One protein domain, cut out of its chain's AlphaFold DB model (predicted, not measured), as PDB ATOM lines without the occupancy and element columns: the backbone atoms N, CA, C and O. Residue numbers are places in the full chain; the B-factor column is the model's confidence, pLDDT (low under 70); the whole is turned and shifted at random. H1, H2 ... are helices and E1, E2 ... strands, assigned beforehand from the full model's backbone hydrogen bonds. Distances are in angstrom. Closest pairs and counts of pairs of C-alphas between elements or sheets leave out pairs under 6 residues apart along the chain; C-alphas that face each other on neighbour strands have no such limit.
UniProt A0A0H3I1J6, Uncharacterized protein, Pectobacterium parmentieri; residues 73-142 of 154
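This is residues 73 to 142 of the 154 residues of an uncharacterized protein of Pectobacterium parmentieri (UniProt A0A0H3I1J6). With little regular structure, the domain has a small three-stranded sheet at one end, one helix reaching from it toward the other, and residues 114 to 137 looping out to that far end and back. The 70 printed residues hold H1, E1, E2 and E3 in chain order, 25 residues in named elements, class mixed. The antiparallel sheet, E1 - E2 - E3, is a meander, each strand the neighbour of the one before. The whole is compact, radius of gyration of the C-alphas 12.3 A, yet elongated, spanning 34 by 21 by 21 A.

E1 is residues 101 to 104, E2 110 to 113 and E3 138 to 141, its last C-alpha at (-0.514, -43.357, 1.719). H1, residues 73 to 85, is 17.4 A long from C-alpha 73 at (13.110, -47.642, -24.090).

Hairpin E1 and E2 stands at 150 degrees, N 102 to O 112 2.9 A. Hairpin E2 and E3 stands at 148 degrees, N 111 to O 140 2.8 A. H1 only grazes the sheet, with residues 81 to 85; its closest C-alpha to E1 is Asp 85, 5.8 A from that of Val 102. In H1 every O i to N i+4 pair is within hydrogen-bond range.

The farthest C-alphas, Ala 107 and Glu 128, are 35.7 A apart. The links H1 to E1 and E2 to E3 are long. The printed part has no cut, and no printed residue is under 70 in pLDDT.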
ATOM      1  N   VAL A  73      13.239 -46.515 -25.031       85.69
ATOM      2  CA  VAL A  73      13.110 -47.642 -24.090       85.69
ATOM      3  C   VAL A  73      12.358 -47.232 -22.824       85.69
ATOM      4  O   VAL A  73      11.457 -47.948 -22.391       85.69
ATOM      5  N   SER A  74      12.674 -46.070 -22.248       88.06
ATOM      6  CA  SER A  74      11.991 -45.559 -21.051       88.06
ATOM      7  C   SER A  74      10.502 -45.307 -21.290       88.06
ATOM      8  O   SER A  74       9.679 -45.651 -20.446       88.06
ATOM      9  N   GLU A  75      10.152 -44.767 -22.456       90.12
ATOM     10  CA  GLU A  75       8.774 -44.549 -22.894       90.12
ATOM     11  C   GLU A  75       8.019 -45.874 -23.029       90.12
ATOM     12  O   GLU A  75       6.923 -46.018 -22.489       90.12
ATOM     13  N   LYS A  76       8.618 -46.882 -23.674       88.50
ATOM     14  CA  LYS A  76       7.993 -48.204 -23.830       88.50
ATOM     15  C   LYS A  76       7.817 -48.930 -22.502       88.50
ATOM     16  O   LYS A  76       6.785 -49.561 -22.289       88.50
ATOM     17  N   ILE A  77       8.792 -48.825 -21.598       88.75
ATOM     18  CA  ILE A  77       8.672 -49.363 -20.237       88.75
ATOM     19  C   ILE A  77       7.539 -48.659 -19.494       88.75
ATOM     20  O   ILE A  77       6.752 -49.325 -18.830       88.75
ATOM     21  N   TYR A  78       7.432 -47.336 -19.622       89.94
ATOM     22  CA  TYR A  78       6.383 -46.575 -18.956       89.94
ATOM     23  C   TYR A  78       4.987 -46.924 -19.484       89.94
ATOM     24  O   TYR A  78       4.102 -47.190 -18.679       89.94
ATOM     25  N   LEU A  79       4.805 -47.026 -20.805       90.50
ATOM     26  CA  LEU A  79       3.555 -47.496 -21.418       90.50
ATOM     27  C   LEU A  79       3.175 -48.899 -20.927       90.50
ATOM     28  O   LEU A  79       2.028 -49.146 -20.567       90.50
ATOM     29  N   LEU A  80       4.146 -49.815 -20.869       89.44
ATOM     30  CA  LEU A  80       3.912 -51.178 -20.396       89.44
ATOM     31  C   LEU A  80       3.521 -51.210 -18.914       89.44
ATOM     32  O   LEU A  80       2.578 -51.905 -18.552       89.44
ATOM     33  N   ALA A  81       4.234 -50.460 -18.072       88.88
ATOM     34  CA  ALA A  81       3.909 -50.338 -16.657       88.88
ATOM     35  C   ALA A  81       2.516 -49.729 -16.475       88.88
ATOM     36  O   ALA A  81       1.744 -50.209 -15.654       88.88
ATOM     37  N   HIS A  82       2.164 -48.722 -17.275       89.50
ATOM     38  CA  HIS A  82       0.848 -48.106 -17.229       89.50
ATOM     39  C   HIS A  82      -0.276 -49.095 -17.551       89.50
ATOM     40  O   HIS A  82      -1.224 -49.196 -16.786       89.50
ATOM     41  N   ALA A  83      -0.134 -49.907 -18.597       87.19
ATOM     42  CA  ALA A  83      -1.168 -50.878 -18.956       87.19
ATOM     43  C   ALA A  83      -1.298 -52.074 -17.989       87.19
ATOM     44  O   ALA A  83      -2.299 -52.788 -18.045       87.19
ATOM     45  N   LEU A  84      -0.288 -52.353 -17.156       88.31
ATOM     46  CA  LEU A  84      -0.254 -53.554 -16.309       88.31
ATOM     47  C   LEU A  84      -0.382 -53.266 -14.810       88.31
ATOM     48  O   LEU A  84      -1.063 -54.012 -14.109       88.31
ATOM     49  N   ASP A  85       0.286 -52.221 -14.323       87.00
ATOM     50  CA  ASP A  85       0.443 -51.953 -12.890       87.00
ATOM     51  C   ASP A  85      -0.369 -50.745 -12.415       87.00
ATOM     52  O   ASP A  85      -0.686 -50.643 -11.224       87.00
ATOM     53  N   PHE A  86      -0.677 -49.803 -13.312       88.94
ATOM     54  CA  PHE A  86      -1.469 -48.637 -12.949       88.94
ATOM     55  C   PHE A  86      -2.953 -48.992 -12.912       88.94
ATOM     56  O   PHE A  86      -3.471 -49.730 -13.744       88.94
ATOM     57  N   ASN A  87      -3.638 -48.449 -11.912       87.06
ATOM     58  CA  ASN A  87      -5.068 -48.606 -11.738       87.06
ATOM     59  C   ASN A  87      -5.750 -47.239 -11.850       87.06
ATOM     60  O   ASN A  87      -5.625 -46.409 -10.945       87.06
ATOM     61  N   ASP A  88      -6.492 -47.036 -12.938       86.25
ATOM     62  CA  ASP A  88      -7.314 -45.841 -13.179       86.25
ATOM     63  C   ASP A  88      -8.575 -45.805 -12.296       86.25
ATOM     64  O   ASP A  88      -9.190 -44.763 -12.092       86.25
ATOM     65  N   SER A  89      -8.964 -46.947 -11.723       86.81
ATOM     66  CA  SER A  89     -10.199 -47.144 -10.949       86.81
ATOM     67  C   SER A  89      -9.956 -47.328  -9.442       86.81
ATOM     68  O   SER A  89     -10.642 -48.090  -8.753       86.81
ATOM     69  N   HIS A  90      -8.954 -46.636  -8.898       88.56
ATOM     70  CA  HIS A  90      -8.539 -46.794  -7.504       88.56
ATOM     71  C   HIS A  90      -9.564 -46.276  -6.475       88.56
ATOM     72  O   HIS A  90     -10.357 -45.364  -6.715       88.56
ATOM     73  N   GLN A  91      -9.492 -46.810  -5.251       88.81
ATOM     74  CA  GLN A  91     -10.386 -46.447  -4.138       88.81
ATOM     75  C   GLN A  91      -9.768 -45.469  -3.122       88.81
ATOM     76  O   GLN A  91     -10.381 -45.193  -2.091       88.81
ATOM     77  N   CYS A  92      -8.580 -44.925  -3.396       89.25
ATOM     78  CA  CYS A  92      -7.956 -43.911  -2.542       89.25
ATOM     79  C   CYS A  92      -8.758 -42.599  -2.582       89.25
ATOM     80  O   CYS A  92      -8.931 -42.003  -3.640       89.25
ATOM     81  N   ALA A  93      -9.263 -42.159  -1.432       89.75
ATOM     82  CA  ALA A  93     -10.035 -40.936  -1.233       89.75
ATOM     83  C   ALA A  93      -9.172 -39.671  -1.316       89.75
ATOM     84  O   ALA A  93      -9.658 -38.616  -1.712       89.75
ATOM     85  N   ASN A  94      -7.895 -39.784  -0.953       91.06
ATOM     86  CA  ASN A  94      -6.933 -38.686  -0.948       91.06
ATOM     87  C   ASN A  94      -6.193 -38.501  -2.288       91.06
ATOM     88  O   ASN A  94      -5.364 -37.597  -2.405       91.06
ATOM     89  N   VAL A  95      -6.493 -39.326  -3.297       89.12
ATOM     90  CA  VAL A  95      -5.953 -39.210  -4.659       89.12
ATOM     91  C   VAL A  95      -7.076 -38.782  -5.614       89.12
ATOM     92  O   VAL A  95      -8.165 -39.358  -5.549       89.12
ATOM     93  N   PRO A  96      -6.848 -37.790  -6.495       87.69
ATOM     94  CA  PRO A  96      -7.805 -37.430  -7.539       87.69
ATOM     95  C   PRO A  96      -8.148 -38.627  -8.437       87.69
ATOM     96  O   PRO A  96      -7.255 -39.359  -8.843       87.69
ATOM     97  N   ALA A  97      -9.431 -38.822  -8.753       85.75
ATOM     98  CA  ALA A  97      -9.906 -39.989  -9.509       85.75
ATOM     99  C   ALA A  97      -9.430 -40.028 -10.976       85.75
ATOM    100  O   ALA A  97      -9.545 -41.056 -11.626       85.75
ATOM    101  N   ASP A  98      -8.923 -38.912 -11.496       86.31
ATOM    102  CA  ASP A  98      -8.319 -38.777 -12.823       86.31
ATOM    103  C   ASP A  98      -6.829 -39.156 -12.843       86.31
ATOM    104  O   ASP A  98      -6.173 -39.017 -13.875       86.31
ATOM    105  N   ARG A  99      -6.261 -39.585 -11.706       88.94
ATOM    106  CA  ARG A  99      -4.837 -39.900 -11.598       88.94
ATOM    107  C   ARG A  99      -4.605 -41.380 -11.349       88.94
ATOM    108  O   ARG A  99      -4.869 -41.859 -10.249       88.94
ATOM    109  N   PRO A 100      -4.002 -42.089 -12.307       90.38
ATOM    110  CA  PRO A 100      -3.731 -43.496 -12.127       90.38
ATOM    111  C   PRO A 100      -2.657 -43.731 -11.069       90.38
ATOM    112  O   PRO A 100      -1.705 -42.951 -10.918       90.38
ATOM    113  N   VAL A 101      -2.805 -44.835 -10.336       92.19
ATOM    114  CA  VAL A 101      -1.921 -45.174  -9.216       92.19
ATOM    115  C   VAL A 101      -1.349 -46.574  -9.326       92.19
ATOM    116  O   VAL A 101      -2.026 -47.495  -9.769       92.19
ATOM    117  N   VAL A 102      -0.125 -46.744  -8.832       92.38
ATOM    118  CA  VAL A 102       0.483 -48.057  -8.584       92.38
ATOM    119  C   VAL A 102       0.490 -48.311  -7.085       92.38
ATOM    120  O   VAL A 102       1.043 -47.516  -6.323       92.38
ATOM    121  N   PHE A 103      -0.097 -49.423  -6.651       91.69
ATOM    122  CA  PHE A 103      -0.056 -49.838  -5.251       91.69
ATOM    123  C   PHE A 103       1.305 -50.441  -4.900       91.69
ATOM    124  O   PHE A 103       1.847 -51.278  -5.617       91.69
ATOM    125  N   LEU A 104       1.865 -50.015  -3.771       89.50
ATOM    126  CA  LEU A 104       3.162 -50.454  -3.283       89.50
ATOM    127  C   LEU A 104       3.005 -51.440  -2.126       89.50
ATOM    128  O   LEU A 104       2.421 -51.120  -1.092       89.50
ATOM    129  N   GLY A 105       3.646 -52.599  -2.265       85.06
ATOM    130  CA  GLY A 105       3.720 -53.618  -1.219       85.06
ATOM    131  C   GLY A 105       2.413 -54.388  -1.007       85.06
ATOM    132  O   GLY A 105       1.345 -54.009  -1.479       85.06
ATOM    133  N   ASN A 106       2.498 -55.491  -0.259       83.50
ATOM    134  CA  ASN A 106       1.355 -56.386  -0.032       83.50
ATOM    135  C   ASN A 106       0.197 -55.731   0.727       83.50
ATOM    136  O   ASN A 106      -0.944 -56.144   0.560       83.50
ATOM    137  N   ALA A 107       0.489 -54.744   1.576       82.38
ATOM    138  CA  ALA A 107      -0.529 -54.064   2.367       82.38
ATOM    139  C   ALA A 107      -1.341 -53.045   1.550       82.38
ATOM    140  O   ALA A 107      -2.365 -52.585   2.042       82.38
ATOM    141  N   GLN A 108      -0.881 -52.685   0.340       85.69
ATOM    142  CA  GLN A 108      -1.504 -51.683  -0.536       85.69
ATOM    143  C   GLN A 108      -1.774 -50.326   0.153       85.69
ATOM    144  O   GLN A 108      -2.565 -49.517  -0.324       85.69
ATOM    145  N   ASP A 109      -1.080 -50.034   1.257       87.00
ATOM    146  CA  ASP A 109      -1.281 -48.833   2.074       87.00
ATOM    147  C   ASP A 109      -0.519 -47.617   1.536       87.00
ATOM    148  O   ASP A 109      -0.753 -46.493   1.978       87.00
ATOM    149  N   ALA A 110       0.385 -47.825   0.579       91.31
ATOM    150  CA  ALA A 110       1.133 -46.786  -0.109       91.31
ATOM    151  C   ALA A 110       0.921 -46.876  -1.621       91.31
ATOM    152  O   ALA A 110       0.882 -47.965  -2.185       91.31
ATOM    153  N   VAL A 111       0.835 -45.726  -2.280       93.06
ATOM    154  CA  VAL A 111       0.643 -45.608  -3.727       93.06
ATOM    155  C   VAL A 111       1.676 -44.673  -4.345       93.06
ATOM    156  O   VAL A 111       2.089 -43.687  -3.725       93.06
ATOM    157  N   LEU A 112       2.092 -44.982  -5.572       92.62
ATOM    158  CA  LEU A 112       2.746 -44.038  -6.477       92.62
ATOM    159  C   LEU A 112       1.687 -43.447  -7.396       92.62
ATOM    160  O   LEU A 112       1.039 -44.179  -8.137       92.62
ATOM    161  N   VAL A 113       1.529 -42.131  -7.348       91.56
ATOM    162  CA  VAL A 113       0.539 -41.410  -8.150       91.56
ATOM    163  C   VAL A 113       1.212 -40.859  -9.402       91.56
ATOM    164  O   VAL A 113       2.232 -40.162  -9.302       91.56
ATOM    165  N   ALA A 114       0.642 -41.150 -10.574       89.44
ATOM    166  CA  ALA A 114       1.064 -40.510 -11.813       89.44
ATOM    167  C   ALA A 114       0.756 -39.002 -11.762       89.44
ATOM    168  O   ALA A 114      -0.316 -38.603 -11.299       89.44
ATOM    169  N   PRO A 115       1.657 -38.134 -12.246       86.88
ATOM    170  CA  PRO A 115       1.385 -36.698 -12.277       86.88
ATOM    171  C   PRO A 115       0.293 -36.309 -13.282       86.88
ATOM    172  O   PRO A 115      -0.333 -35.265 -13.103       86.88
ATOM    173  N   TYR A 116       0.071 -37.126 -14.310       84.62
ATOM    174  CA  TYR A 116      -0.971 -36.967 -15.319       84.62
ATOM    175  C   TYR A 116      -1.485 -38.343 -15.765       84.62
ATOM    176  O   TYR A 116      -0.720 -39.312 -15.703       84.62
ATOM    177  N   PRO A 117      -2.750 -38.435 -16.205       82.62
ATOM    178  CA  PRO A 117      -3.247 -39.615 -16.893       82.62
ATOM    179  C   PRO A 117      -2.570 -39.759 -18.257       82.62
ATOM    180  O   PRO A 117      -2.216 -38.764 -18.901       82.62
ATOM    181  N   LEU A 118      -2.378 -41.001 -18.682       84.06
ATOM    182  CA  LEU A 118      -2.027 -41.319 -20.060       84.06
ATOM    183  C   LEU A 118      -3.309 -41.485 -20.870       84.06
ATOM    184  O   LEU A 118      -4.368 -41.791 -20.329       84.06
ATOM    185  N   GLU A 119      -3.204 -41.243 -22.169       80.38
ATOM    186  CA  GLU A 119      -4.288 -41.538 -23.096       80.38
ATOM    187  C   GLU A 119      -4.408 -43.060 -23.245       80.38
ATOM    188  O   GLU A 119      -3.388 -43.757 -23.313       80.38
ATOM    189  N   ASP A 120      -5.643 -43.566 -23.278       76.31
ATOM    190  CA  ASP A 120      -5.895 -44.996 -23.452       76.31
ATOM    191  C   ASP A 120      -5.233 -45.481 -24.744       76.31
ATOM    192  O   ASP A 120      -5.449 -44.933 -25.829       76.31
ATOM    193  N   PHE A 121      -4.431 -46.538 -24.633       82.25
ATOM    194  CA  PHE A 121      -3.790 -47.164 -25.778       82.25
ATOM    195  C   PHE A 121      -4.052 -48.668 -25.781       82.25
ATOM    196  O   PHE A 121      -4.171 -49.311 -24.739       82.25
ATOM    197  N   ASP A 122      -4.122 -49.240 -26.981       79.81
ATOM    198  CA  ASP A 122      -4.246 -50.681 -27.172       79.81
ATOM    199  C   ASP A 122      -2.857 -51.301 -27.375       79.81
ATOM    200  O   ASP A 122      -1.973 -50.725 -28.014       79.81
ATOM    201  N   PHE A 123      -2.656 -52.530 -26.903       79.75
ATOM    202  CA  PHE A 123      -1.442 -53.292 -27.181       79.75
ATOM    203  C   PHE A 123      -1.191 -53.480 -28.685       79.75
ATOM    204  O   PHE A 123      -0.041 -53.685 -29.080       79.75
ATOM    205  N   ALA A 124      -2.227 -53.371 -29.526       80.50
ATOM    206  CA  ALA A 124      -2.084 -53.332 -30.979       80.50
ATOM    207  C   ALA A 124      -1.249 -52.134 -31.470       80.50
ATOM    208  O   ALA A 124      -0.465 -52.285 -32.404       80.50
ATOM    209  N   THR A 125      -1.367 -50.974 -30.818       81.94
ATOM    210  CA  THR A 125      -0.651 -49.739 -31.172       81.94
ATOM    211  C   THR A 125       0.536 -49.455 -30.252       81.94
ATOM    212  O   THR A 125       1.200 -48.438 -30.411       81.94
ATOM    213  N   PHE A 126       0.880 -50.361 -29.327       84.69
ATOM    214  CA  PHE A 126       1.958 -50.182 -28.338       84.69
ATOM    215  C   PHE A 126       3.294 -49.718 -28.940       84.69
ATOM    216  O   PHE A 126       3.990 -48.862 -28.382       84.69
ATOM    217  N   PHE A 127       3.679 -50.294 -30.083       80.75
ATOM    218  CA  PHE A 127       4.931 -49.916 -30.725       80.75
ATOM    219  C   PHE A 127       4.877 -48.500 -31.277       80.75
ATOM    220  O   PHE A 127       5.869 -47.811 -31.147       80.75
ATOM    221  N   GLU A 128       3.740 -48.017 -31.758       83.69
ATOM    222  CA  GLU A 128       3.590 -46.663 -32.304       83.69
ATOM    223  C   GLU A 128       3.272 -45.624 -31.221       83.69
ATOM    224  O   GLU A 128       3.661 -44.465 -31.349       83.69
ATOM    225  N   ALA A 129       2.633 -46.052 -30.129       85.56
ATOM    226  CA  ALA A 129       2.219 -45.204 -29.023       85.56
ATOM    227  C   ALA A 129       3.398 -44.431 -28.421       85.56
ATOM    228  O   ALA A 129       4.519 -44.948 -28.290       85.56
ATOM    229  N   SER A 130       3.122 -43.191 -28.033       85.50
ATOM    230  CA  SER A 130       4.098 -42.303 -27.421       85.50
ATOM    231  C   SER A 130       3.606 -41.780 -26.082       85.50
ATOM    232  O   SER A 130       2.433 -41.449 -25.938       85.50
ATOM    233  N   ALA A 131       4.513 -41.666 -25.125       86.25
ATOM    234  CA  ALA A 131       4.253 -41.184 -23.788       86.25
ATOM    235  C   ALA A 131       5.396 -40.286 -23.322       86.25
ATOM    236  O   ALA A 131       6.577 -40.626 -23.400       86.25
ATOM    237  N   ASN A 132       5.031 -39.145 -22.747       87.69
ATOM    238  CA  ASN A 132       5.975 -38.394 -21.941       87.69
ATOM    239  C   ASN A 132       6.211 -39.184 -20.647       87.69
ATOM    240  O   ASN A 132       5.254 -39.615 -20.009       87.69
ATOM    241  N   VAL A 133       7.472 -39.420 -20.287       87.94
ATOM    242  CA  VAL A 133       7.815 -40.175 -19.079       87.94
ATOM    243  C   VAL A 133       7.956 -39.200 -17.908       87.94
ATOM    244  O   VAL A 133       8.825 -38.320 -17.940       87.94
ATOM    245  N   PRO A 134       7.157 -39.351 -16.839       88.25
ATOM    246  CA  PRO A 134       7.332 -38.576 -15.624       88.25
ATOM    247  C   PRO A 134       8.730 -38.746 -15.030       88.25
ATOM    248  O   PRO A 134       9.211 -39.858 -14.832       88.25
ATOM    249  N   ARG A 135       9.369 -37.633 -14.660       88.06
ATOM    250  CA  ARG A 135      10.651 -37.670 -13.930       88.06
ATOM    251  C   ARG A 135      10.487 -37.967 -12.443       88.06
ATOM    252  O   ARG A 135      11.454 -38.323 -11.779       88.06
ATOM    253  N   GLN A 136       9.285 -37.760 -11.916       88.56
ATOM    254  CA  GLN A 136       8.980 -37.903 -10.502       88.56
ATOM    255  C   GLN A 136       7.561 -38.427 -10.323       88.56
ATOM    256  O   GLN A 136       6.635 -37.988 -11.007       88.56
ATOM    257  N   PHE A 137       7.415 -39.338  -9.370       89.06
ATOM    258  CA  PHE A 137       6.137 -39.856  -8.909       89.06
ATOM    259  C   PHE A 137       5.961 -39.449  -7.456       89.06
ATOM    260  O   PHE A 137       6.906 -39.515  -6.663       89.06
ATOM    261  N   VAL A 138       4.754 -39.026  -7.098       91.38
ATOM    262  CA  VAL A 138       4.449 -38.710  -5.704       91.38
ATOM    263  C   VAL A 138       4.089 -40.008  -5.004       91.38
ATOM    264  O   VAL A 138       3.146 -40.692  -5.398       91.38
ATOM    265  N   ARG A 139       4.840 -40.341  -3.954       92.44
ATOM    266  CA  ARG A 139       4.499 -41.437  -3.051       92.44
ATOM    267  C   ARG A 139       3.640 -40.900  -1.918       92.44
ATOM    268  O   ARG A 139       4.056 -39.979  -1.220       92.44
ATOM    269  N   MET A 140       2.481 -41.502  -1.698       91.62
ATOM    270  CA  MET A 140       1.603 -41.159  -0.579       91.62
ATOM    271  C   MET A 140       0.923 -42.400  -0.012       91.62
ATOM    272  O   MET A 140       0.957 -43.462  -0.630       91.62
ATOM    273  N   ARG A 141       0.337 -42.290   1.183       92.38
ATOM    274  CA  ARG A 141      -0.514 -43.357   1.719       92.38
ATOM    275  C   ARG A 141      -1.881 -43.336   1.049       92.38
ATOM    276  O   ARG A 141      -2.374 -42.253   0.772       92.38
ATOM    277  N   CYS A 142      -2.475 -44.497   0.794       90.62
ATOM    278  CA  CYS A 142      -3.842 -44.590   0.287       90.62
ATOM    279  C   CYS A 142      -4.823 -44.567   1.461       90.62
ATOM    280  O   CYS A 142      -4.830 -45.476   2.290       90.62
TER     281      CYS A 142